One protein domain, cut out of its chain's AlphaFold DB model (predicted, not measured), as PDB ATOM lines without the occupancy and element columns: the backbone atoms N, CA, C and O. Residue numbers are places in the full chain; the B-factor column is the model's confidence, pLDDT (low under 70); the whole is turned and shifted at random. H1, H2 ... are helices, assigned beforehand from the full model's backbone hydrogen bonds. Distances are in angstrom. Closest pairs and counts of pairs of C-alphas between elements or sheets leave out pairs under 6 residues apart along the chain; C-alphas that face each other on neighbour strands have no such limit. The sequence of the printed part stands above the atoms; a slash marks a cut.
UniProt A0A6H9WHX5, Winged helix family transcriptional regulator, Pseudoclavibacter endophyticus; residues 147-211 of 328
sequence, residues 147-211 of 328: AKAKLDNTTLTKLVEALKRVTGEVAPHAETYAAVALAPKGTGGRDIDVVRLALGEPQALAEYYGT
ATOM      1  N   ALA A 147      34.013  87.068  43.585       80.38
ATOM      2  CA  ALA A 147      33.076  87.725  42.677       80.38
ATOM      3  C   ALA A 147      33.592  89.112  42.264       80.38
ATOM      4  O   ALA A 147      33.630  89.417  41.072       80.38
ATOM      5  N   LYS A 148      34.072  89.906  43.224       85.19
ATOM      6  CA  LYS A 148      34.748  91.192  43.028       85.19
ATOM      7  C   LYS A 148      36.004  91.013  42.179       85.19
ATOM      8  O   LYS A 148      36.179  91.715  41.191       85.19
ATOM      9  N   ALA A 149      36.810  89.990  42.474       86.38
ATOM     10  CA  ALA A 149      37.988  89.675  41.668       86.38
ATOM     11  C   ALA A 149      37.630  89.383  40.197       86.38
ATOM     12  O   ALA A 149      38.317  89.850  39.290       86.38
ATOM     13  N   LYS A 150      36.533  88.653  39.948       84.25
ATOM     14  CA  LYS A 150      36.054  88.367  38.586       84.25
ATOM     15  C   LYS A 150      35.578  89.616  37.850       84.25
ATOM     16  O   LYS A 150      35.872  89.732  36.665       84.25
ATOM     17  N   LEU A 151      34.877  90.531  38.525       86.19
ATOM     18  CA  LEU A 151      34.445  91.803  37.927       86.19
ATOM     19  C   LEU A 151      35.644  92.606  37.405       86.19
ATOM     20  O   LEU A 151      35.608  93.115  36.286       86.19
ATOM     21  N   ASP A 152      36.735  92.612  38.167       86.50
ATOM     22  CA  ASP A 152      37.960  93.340  37.829       86.50
ATOM     23  C   ASP A 152      38.936  92.525  36.956       86.50
ATOM     24  O   ASP A 152      40.080  92.929  36.746       86.50
ATOM     25  N   ASN A 153      38.511  91.364  36.437       89.62
ATOM     26  CA  ASN A 153      39.342  90.430  35.660       89.62
ATOM     27  C   ASN A 153      40.670  90.057  36.353       89.62
ATOM     28  O   ASN A 153      41.692  89.794  35.707       89.62
ATOM     29  N   THR A 154      40.663  90.014  37.682       89.44
ATOM     30  CA  THR A 154      41.836  89.740  38.511       89.44
ATOM     31  C   THR A 154      41.626  88.517  39.403       89.44
ATOM     32  O   THR A 154      40.596  87.847  39.381       89.44
ATOM     33  N   THR A 155      42.656  88.173  40.167       88.12
ATOM     34  CA  THR A 155      42.607  87.130  41.198       88.12
ATOM     35  C   THR A 155      43.403  87.603  42.403       88.12
ATOM     36  O   THR A 155      44.361  88.364  42.238       88.12
ATOM     37  N   LEU A 156      43.063  87.105  43.592       83.44
ATOM     38  CA  LEU A 156      43.779  87.442  44.823       83.44
ATOM     39  C   LEU A 156      45.290  87.176  44.700       83.44
ATOM     40  O   LEU A 156      46.098  88.029  45.054       83.44
ATOM     41  N   THR A 157      45.675  86.040  44.111       84.56
ATOM     42  CA  THR A 157      47.082  85.675  43.894       84.56
ATOM     43  C   THR A 157      47.814  86.696  43.024       84.56
ATOM     44  O   THR A 157      48.865  87.194  43.422       84.56
ATOM     45  N   LYS A 158      47.227  87.084  41.880       87.81
ATOM     46  CA  LYS A 158      47.807  88.104  40.984       87.81
ATOM     47  C   LYS A 158      47.981  89.454  41.681       87.81
ATOM     48  O   LYS A 158      48.977  90.132  41.447       87.81
ATOM     49  N   LEU A 159      47.029  89.844  42.531       88.25
ATOM     50  CA  LEU A 159      47.102  91.102  43.275       88.25
ATOM     51  C   LEU A 159      48.257  91.085  44.287       88.25
ATOM     52  O   LEU A 159      49.037  92.033  44.345       88.25
ATOM     53  N   VAL A 160      48.405  89.993  45.042       86.25
ATOM     54  CA  VAL A 160      49.499  89.828  46.015       86.25
ATOM     55  C   VAL A 160      50.861  89.835  45.319       86.25
ATOM     56  O   VAL A 160      51.789  90.482  45.799       86.25
ATOM     57  N   GLU A 161      50.990  89.156  44.178       86.62
ATOM     58  CA  GLU A 161      52.220  89.166  43.378       86.62
ATOM     59  C   GLU A 161      52.550  90.561  42.841       86.62
ATOM     60  O   GLU A 161      53.696  91.003  42.937       86.62
ATOM     61  N   ALA A 162      51.550  91.280  42.326       89.31
ATOM     62  CA  ALA A 162      51.730  92.644  41.846       89.31
ATOM     63  C   ALA A 162      52.181  93.586  42.973       89.31
ATOM     64  O   ALA A 162      53.129  94.343  42.779       89.31
ATOM     65  N   LEU A 163      51.561  93.500  44.155       88.56
ATOM     66  CA  LEU A 163      51.944  94.302  45.320       88.56
ATOM     67  C   LEU A 163      53.369  93.984  45.784       88.56
ATOM     68  O   LEU A 163      54.154  94.902  45.999       88.56
ATOM     69  N   LYS A 164      53.741  92.701  45.870       85.56
ATOM     70  CA  LYS A 164      55.115  92.299  46.212       85.56
ATOM     71  C   LYS A 164      56.140  92.839  45.219       85.56
ATOM     72  O   LYS A 164      57.191  93.312  45.642       85.56
ATOM     73  N   ARG A 165      55.837  92.786  43.918       88.38
ATOM     74  CA  ARG A 165      56.715  93.324  42.873       88.38
ATOM     75  C   ARG A 165      56.917  94.829  43.042       88.38
ATOM     76  O   ARG A 165      58.060  95.266  43.103       88.38
ATOM     77  N   VAL A 166      55.831  95.592  43.182       91.44
ATOM     78  CA  VAL A 166      55.896  97.054  43.362       91.44
ATOM     79  C   VAL A 166      56.698  97.415  44.612       91.44
ATOM     80  O   VAL A 166      57.570  98.278  44.551       91.44
ATOM     81  N   THR A 167      56.472  96.730  45.736       87.62
ATOM     82  CA  THR A 167      57.251  96.979  46.956       87.62
ATOM     83  C   THR A 167      58.733  96.665  46.757       87.62
ATOM     84  O   THR A 167      59.572  97.440  47.202       87.62
ATOM     85  N   GLY A 168      59.072  95.577  46.058       86.62
ATOM     86  CA  GLY A 168      60.464  95.221  45.764       86.62
ATOM     87  C   GLY A 168      61.176  96.213  44.838       86.62
ATOM     88  O   GLY A 168      62.365  96.457  45.015       86.62
ATOM     89  N   GLU A 169      60.455  96.812  43.887       90.69
ATOM     90  CA  GLU A 169      60.985  97.857  42.999       90.69
ATOM     91  C   GLU A 169      61.238  99.170  43.748       90.69
ATOM     92  O   GLU A 169      62.272  99.809  43.558       90.69
ATOM     93  N   VAL A 170      60.305  99.569  44.616       91.81
ATOM     94  CA  VAL A 170      60.366 100.850  45.336       91.81
ATOM     95  C   VAL A 170      61.288 100.781  46.557       91.81
ATOM     96  O   VAL A 170      61.982 101.748  46.866       91.81
ATOM     97  N   ALA A 171      61.302  99.652  47.265       86.94
ATOM     98  CA  ALA A 171      62.023  99.467  48.518       86.94
ATOM     99  C   ALA A 171      62.684  98.073  48.570       86.94
ATOM    100  O   ALA A 171      62.209  97.180  49.272       86.94
ATOM    101  N   PRO A 172      63.821  97.873  47.879       88.00
ATOM    102  CA  PRO A 172      64.470  96.562  47.755       88.00
ATOM    103  C   PRO A 172      65.004  95.998  49.081       88.00
ATOM    104  O   PRO A 172      65.271  94.804  49.186       88.00
ATOM    105  N   HIS A 173      65.160  96.846  50.100       85.88
ATOM    106  CA  HIS A 173      65.577  96.448  51.446       85.88
ATOM    107  C   HIS A 173      64.400  96.259  52.417       85.88
ATOM    108  O   HIS A 173      64.631  96.011  53.598       85.88
ATOM    109  N   ALA A 174      63.151  96.406  51.963       82.88
ATOM    110  CA  ALA A 174      61.983  96.238  52.818       82.88
ATOM    111  C   ALA A 174      61.637  94.757  53.012       82.88
ATOM    112  O   ALA A 174      61.493  93.991  52.058       82.88
ATOM    113  N   GLU A 175      61.418  94.364  54.262       77.25
ATOM    114  CA  GLU A 175      60.866  93.055  54.589       77.25
ATOM    115  C   GLU A 175      59.350  93.066  54.346       77.25
ATOM    116  O   GLU A 175      58.624  93.883  54.909       77.25
ATOM    117  N   THR A 176      58.858  92.167  53.486       78.44
ATOM    118  CA  THR A 176      57.429  92.079  53.143       78.44
ATOM    119  C   THR A 176      56.863  90.722  53.538       78.44
ATOM    120  O   THR A 176      57.326  89.680  53.070       78.44
ATOM    121  N   TYR A 177      55.802  90.736  54.338       75.19
ATOM    122  CA  TYR A 177      55.034  89.553  54.707       75.19
ATOM    123  C   TYR A 177      53.603  89.671  54.176       75.19
ATOM    124  O   TYR A 177      52.998  90.739  54.238       75.19
ATOM    125  N   ALA A 178      53.058  88.580  53.638       75.19
ATOM    126  CA  ALA A 178      51.675  88.514  53.173       75.19
ATOM    127  C   ALA A 178      51.052  87.198  53.644       75.19
ATOM    128  O   ALA A 178      51.599  86.129  53.373       75.19
ATOM    129  N   ALA A 179      49.908  87.290  54.318       71.44
ATOM    130  CA  ALA A 179      49.094  86.155  54.731       71.44
ATOM    131  C   ALA A 179      47.709  86.256  54.085       71.44
ATOM    132  O   ALA A 179      47.199  87.356  53.869       71.44
ATOM    133  N   VAL A 180      47.107  85.110  53.771       72.75
ATOM    134  CA  VAL A 180      45.759  85.031  53.198       72.75
ATOM    135  C   VAL A 180      44.812  84.509  54.266       72.75
ATOM    136  O   VAL A 180      44.999  83.407  54.780       72.75
ATOM    137  N   ALA A 181      43.793  85.300  54.589       76.31
ATOM    138  CA  ALA A 181      42.695  84.868  55.439       76.31
ATOM    139  C   ALA A 181      41.690  84.057  54.610       76.31
ATOM    140  O   ALA A 181      41.262  84.497  53.545       76.31
ATOM    141  N   LEU A 182      41.307  82.882  55.109       72.06
ATOM    142  CA  LEU A 182      40.248  82.063  54.528       72.06
ATOM    143  C   LEU A 182      39.061  82.045  55.487       72.06
ATOM    144  O   LEU A 182      39.236  81.809  56.682       72.06
ATOM    145  N   ALA A 183      37.862  82.263  54.956       72.81
ATOM    146  CA  ALA A 183      36.613  82.168  55.700       72.81
ATOM    147  C   ALA A 183      35.647  81.188  55.012       72.81
ATOM    148  O   ALA A 183      35.754  80.974  53.798       72.81
ATOM    149  N   PRO A 184      34.716  80.570  55.762       70.50
ATOM    150  CA  PRO A 184      33.659  79.750  55.183       70.50
ATOM    151  C   PRO A 184      32.873  80.489  54.092       70.50
ATOM    152  O   PRO A 184      32.650  81.698  54.149       70.50
ATOM    153  N   LYS A 185      32.409  79.749  53.079       63.19
ATOM    154  CA  LYS A 185      31.541  80.327  52.044       63.19
ATOM    155  C   LYS A 185      30.239  80.803  52.690       63.19
ATOM    156  O   LYS A 185      29.582  80.021  53.370       63.19
ATOM    157  N   GLY A 186      29.871  82.061  52.451       62.38
ATOM    158  CA  GLY A 186      28.662  82.664  53.018       62.38
ATOM    159  C   GLY A 186      28.850  83.330  54.384       62.38
ATOM    160  O   GLY A 186      27.852  83.725  54.977       62.38
ATOM    161  N   THR A 187      30.083  83.491  54.884       61.78
ATOM    162  CA  THR A 187      30.352  84.405  56.005       61.78
ATOM    163  C   THR A 187      29.862  85.805  55.626       61.78
ATOM    164  O   THR A 187      30.412  86.430  54.721       61.78
ATOM    165  N   GLY A 188      28.782  86.256  56.265       60.50
ATOM    166  CA  GLY A 188      28.238  87.600  56.077       60.50
ATOM    167  C   GLY A 188      29.198  88.689  56.571       60.50
ATOM    168  O   GLY A 188      30.176  88.410  57.264       60.50
ATOM    169  N   GLY A 189      28.910  89.943  56.221       72.38
ATOM    170  CA  GLY A 189      29.732  91.105  56.579       72.38
ATOM    171  C   GLY A 189      30.641  91.587  55.444       72.38
ATOM    172  O   GLY A 189      30.588  91.086  54.322       72.38
ATOM    173  N   ARG A 190      31.452  92.621  55.710       73.69
ATOM    174  CA  ARG A 190      32.401  93.148  54.715       73.69
ATOM    175  C   ARG A 190      33.676  92.306  54.736       73.69
ATOM    176  O   ARG A 190      34.216  92.048  55.806       73.69
ATOM    177  N   ASP A 191      34.226  91.986  53.565       75.88
ATOM    178  CA  ASP A 191      35.448  91.173  53.415       75.88
ATOM    179  C   ASP A 191      36.618  91.664  54.287       75.88
ATOM    180  O   ASP A 191      37.392  90.872  54.816       75.88
ATOM    181  N   ILE A 192      36.742  92.981  54.465       77.12
ATOM    182  CA  ILE A 192      37.795  93.593  55.280       77.12
ATOM    183  C   ILE A 192      37.677  93.239  56.768       77.12
ATOM    184  O   ILE A 192      38.691  93.044  57.437       77.12
ATOM    185  N   ASP A 193      36.451  93.124  57.276       74.44
ATOM    186  CA  ASP A 193      36.177  92.810  58.679       74.44
ATOM    187  C   ASP A 193      36.528  91.339  58.952       74.44
ATOM    188  O   ASP A 193      37.150  91.017  59.963       74.44
ATOM    189  N   VAL A 194      36.246  90.462  57.981       73.06
ATOM    190  CA  VAL A 194      36.635  89.045  58.003       73.06
ATOM    191  C   VAL A 194      38.158  88.882  58.035       73.06
ATOM    192  O   VAL A 194      38.680  88.109  58.838       73.06
ATOM    193  N   VAL A 195      38.891  89.629  57.200       77.81
ATOM    194  CA  VAL A 195      40.364  89.587  57.173       77.81
ATOM    195  C   VAL A 195      40.952  90.064  58.504       77.81
ATOM    196  O   VAL A 195      41.862  89.428  59.036       77.81
ATOM    197  N   ARG A 196      40.424  91.155  59.067       78.00
ATOM    198  CA  ARG A 196      40.880  91.676  60.364       78.00
ATOM    199  C   ARG A 196      40.627  90.687  61.503       78.00
ATOM    200  O   ARG A 196      41.503  90.499  62.347       78.00
ATOM    201  N   LEU A 197      39.469  90.023  61.503       70.50
ATOM    202  CA  LEU A 197      39.132  88.989  62.484       70.50
ATOM    203  C   LEU A 197      40.074  87.781  62.377       70.50
ATOM    204  O   LEU A 197      40.599  87.319  63.388       70.50
ATOM    205  N   ALA A 198      40.334  87.299  61.159       69.56
ATOM    206  CA  ALA A 198      41.218  86.159  60.912       69.56
ATOM    207  C   ALA A 198      42.678  86.419  61.328       69.56
ATOM    208  O   ALA A 198      43.387  85.484  61.694       69.56
ATOM    209  N   LEU A 199      43.119  87.681  61.297       75.12
ATOM    210  CA  LEU A 199      44.454  88.099  61.736       75.12
ATOM    211  C   LEU A 199      44.523  88.458  63.232       75.12
ATOM    212  O   LEU A 199      45.590  88.828  63.718       75.12
ATOM    213  N   GLY A 200      43.422  88.306  63.978       65.06
ATOM    214  CA  GLY A 200      43.401  88.469  65.433       65.06
ATOM    215  C   GLY A 200      43.584  89.911  65.911       65.06
ATOM    216  O   GLY A 200      44.065  90.127  67.022       65.06
ATOM    217  N   GLU A 201      43.214  90.899  65.092       68.06
ATOM    218  CA  GLU A 201      43.283  92.314  65.469       68.06
ATOM    219  C   GLU A 201      42.411  92.586  66.715       68.06
ATOM    220  O   GLU A 201      41.200  92.335  66.686       68.06
ATOM    221  N   PRO A 202      42.970  93.139  67.812       50.34
ATOM    222  CA  PRO A 202      42.230  93.343  69.059       50.34
ATOM    223  C   PRO A 202      41.049  94.313  68.901       50.34
ATOM    224  O   PRO A 202      40.038  94.161  69.584       50.34
ATOM    225  N   GLN A 203      41.141  95.277  67.976       54.75
ATOM    226  CA  GLN A 203      40.035  96.186  67.659       54.75
ATOM    227  C   GLN A 203      38.920  95.489  66.874       54.75
ATOM    228  O   GLN A 203      37.754  95.671  67.200       54.75
ATOM    229  N   ALA A 204      39.261  94.629  65.910       57.81
ATOM    230  CA  ALA A 204      38.271  93.867  65.154       57.81
ATOM    231  C   ALA A 204      37.575  92.807  66.014       57.81
ATOM    232  O   ALA A 204      36.382  92.585  65.856       57.81
ATOM    233  N   LEU A 205      38.283  92.204  66.974       54.34
ATOM    234  CA  LEU A 205      37.680  91.329  67.981       54.34
ATOM    235  C   LEU A 205      36.699  92.099  68.879       54.34
ATOM    236  O   LEU A 205      35.587  91.629  69.104       54.34
ATOM    237  N   ALA A 206      37.068  93.290  69.359       55.16
ATOM    238  CA  ALA A 206      36.180  94.129  70.168       55.16
ATOM    239  C   ALA A 206      34.942  94.606  69.384       55.16
ATOM    240  O   ALA A 206      33.836  94.603  69.923       55.16
ATOM    241  N   GLU A 207      35.108  94.957  68.107       56.81
ATOM    242  CA  GLU A 207      34.008  95.306  67.202       56.81
ATOM    243  C   GLU A 207      33.134  94.094  66.857       56.81
ATOM    244  O   GLU A 207      31.920  94.241  66.831       56.81
ATOM    245  N   TYR A 208      33.703  92.897  66.683       51.69
ATOM    246  CA  TYR A 208      32.968  91.650  66.413       51.69
ATOM    247  C   TYR A 208      32.140  91.176  67.621       51.69
ATOM    248  O   TYR A 208      31.008  90.717  67.466       51.69
ATOM    249  N   TYR A 209      32.660  91.348  68.843       52.09
ATOM    250  CA  TYR A 209      31.897  91.105  70.074       52.09
ATOM    251  C   TYR A 209      30.903  92.233  70.412       52.09
ATOM    252  O   TYR A 209      29.945  91.989  71.142       52.09
ATOM    253  N   GLY A 210      31.103  93.455  69.902       48.12
ATOM    254  CA  GLY A 210      30.193  94.596  70.090       48.12
ATOM    255  C   GLY A 210      29.136  94.762  68.990       48.12
ATOM    256  O   GLY A 210      28.082  95.346  69.226       48.12
ATOM    257  N   THR A 211      29.408  94.225  67.804       46.75
ATOM    258  CA  THR A 211      28.602  94.322  66.586       46.75
ATOM    259  C   THR A 211      28.678  92.970  65.882       46.75
ATOM    260  O   THR A 211      29.444  92.776  64.946       46.75
TER     261      THR A 211
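This is residues 147 to 211 of the 328 residues of the protein "Winged helix family transcriptional regulator" of Pseudoclavibacter endophyticus (UniProt A0A6H9WHX5). Picture a loose, open, flat arrangement of two helical parts that do not meet through their helices: first the short H1 followed by the long H2, then a smaller corner made by H3 and H4. A long link without a named element leaves the far end of H2, folds back and crosses to H3; residues 169 to 174 and 184 to 190 stick out. The printed part has 65 residues with four named helices, H1, H2, H3 and H4 in that order, and no named strand; its class is all helix, with 37 residues in the helices. The whole is loose, with a radius of gyration of the C-alphas of 14.7 A, and spans 41 by 29 by 14 A.

Begin with H1, residues 147 to 151, and look from there to H2, residues 156 to 170. The two are close but not clearly touching: their closest C-alphas, those of Ala 149 and Leu 156, are 7.0 A apart. Next find H3, residues 191 to 198; it is apart from both H1 and H2. H4, residues 202 to 210, touches H3, and their closest C-alphas, those of Leu 197 and Ala 204, are 5.6 A apart. The lines of H3 and H4 stand about perpendicular, but only just, at 72 degrees. H4 is apart from H1 and from H2. Look at the backbone of H1, H2, H3 and H4, and you will find every O i to N i+4 pair within hydrogen-bond range.

Find C-alpha 147 at (33.076, 87.725, 42.677), where H1 begins; it ends at Leu 151, 6.4 A on. Look next at C-alpha 156 at (43.779, 87.442, 44.823); from there H2, the longest helix with 15 residues, runs 21.3 A to Val 170. H3 runs 10.7 A from Asp 191 to Ala 198. H4 runs 12.1 A from Pro 202 to C-alpha 210 at (30.193, 94.596, 70.090).

The two C-alphas farthest apart are those of Glu 169 and Gly 210, at 41.1 A. Read on from 147 to 211 and you will find no cut in the printed part. The links from H1 to H2 and from H3 to H4 are tight; the link from H2 to H3, residues 171 to 190, is long. The mean pLDDT of the printed part is 75.5. Look for values under 70 at residues 185 to 188, at residue 198 and at residues 200 to 211; the mean for H4 is 53.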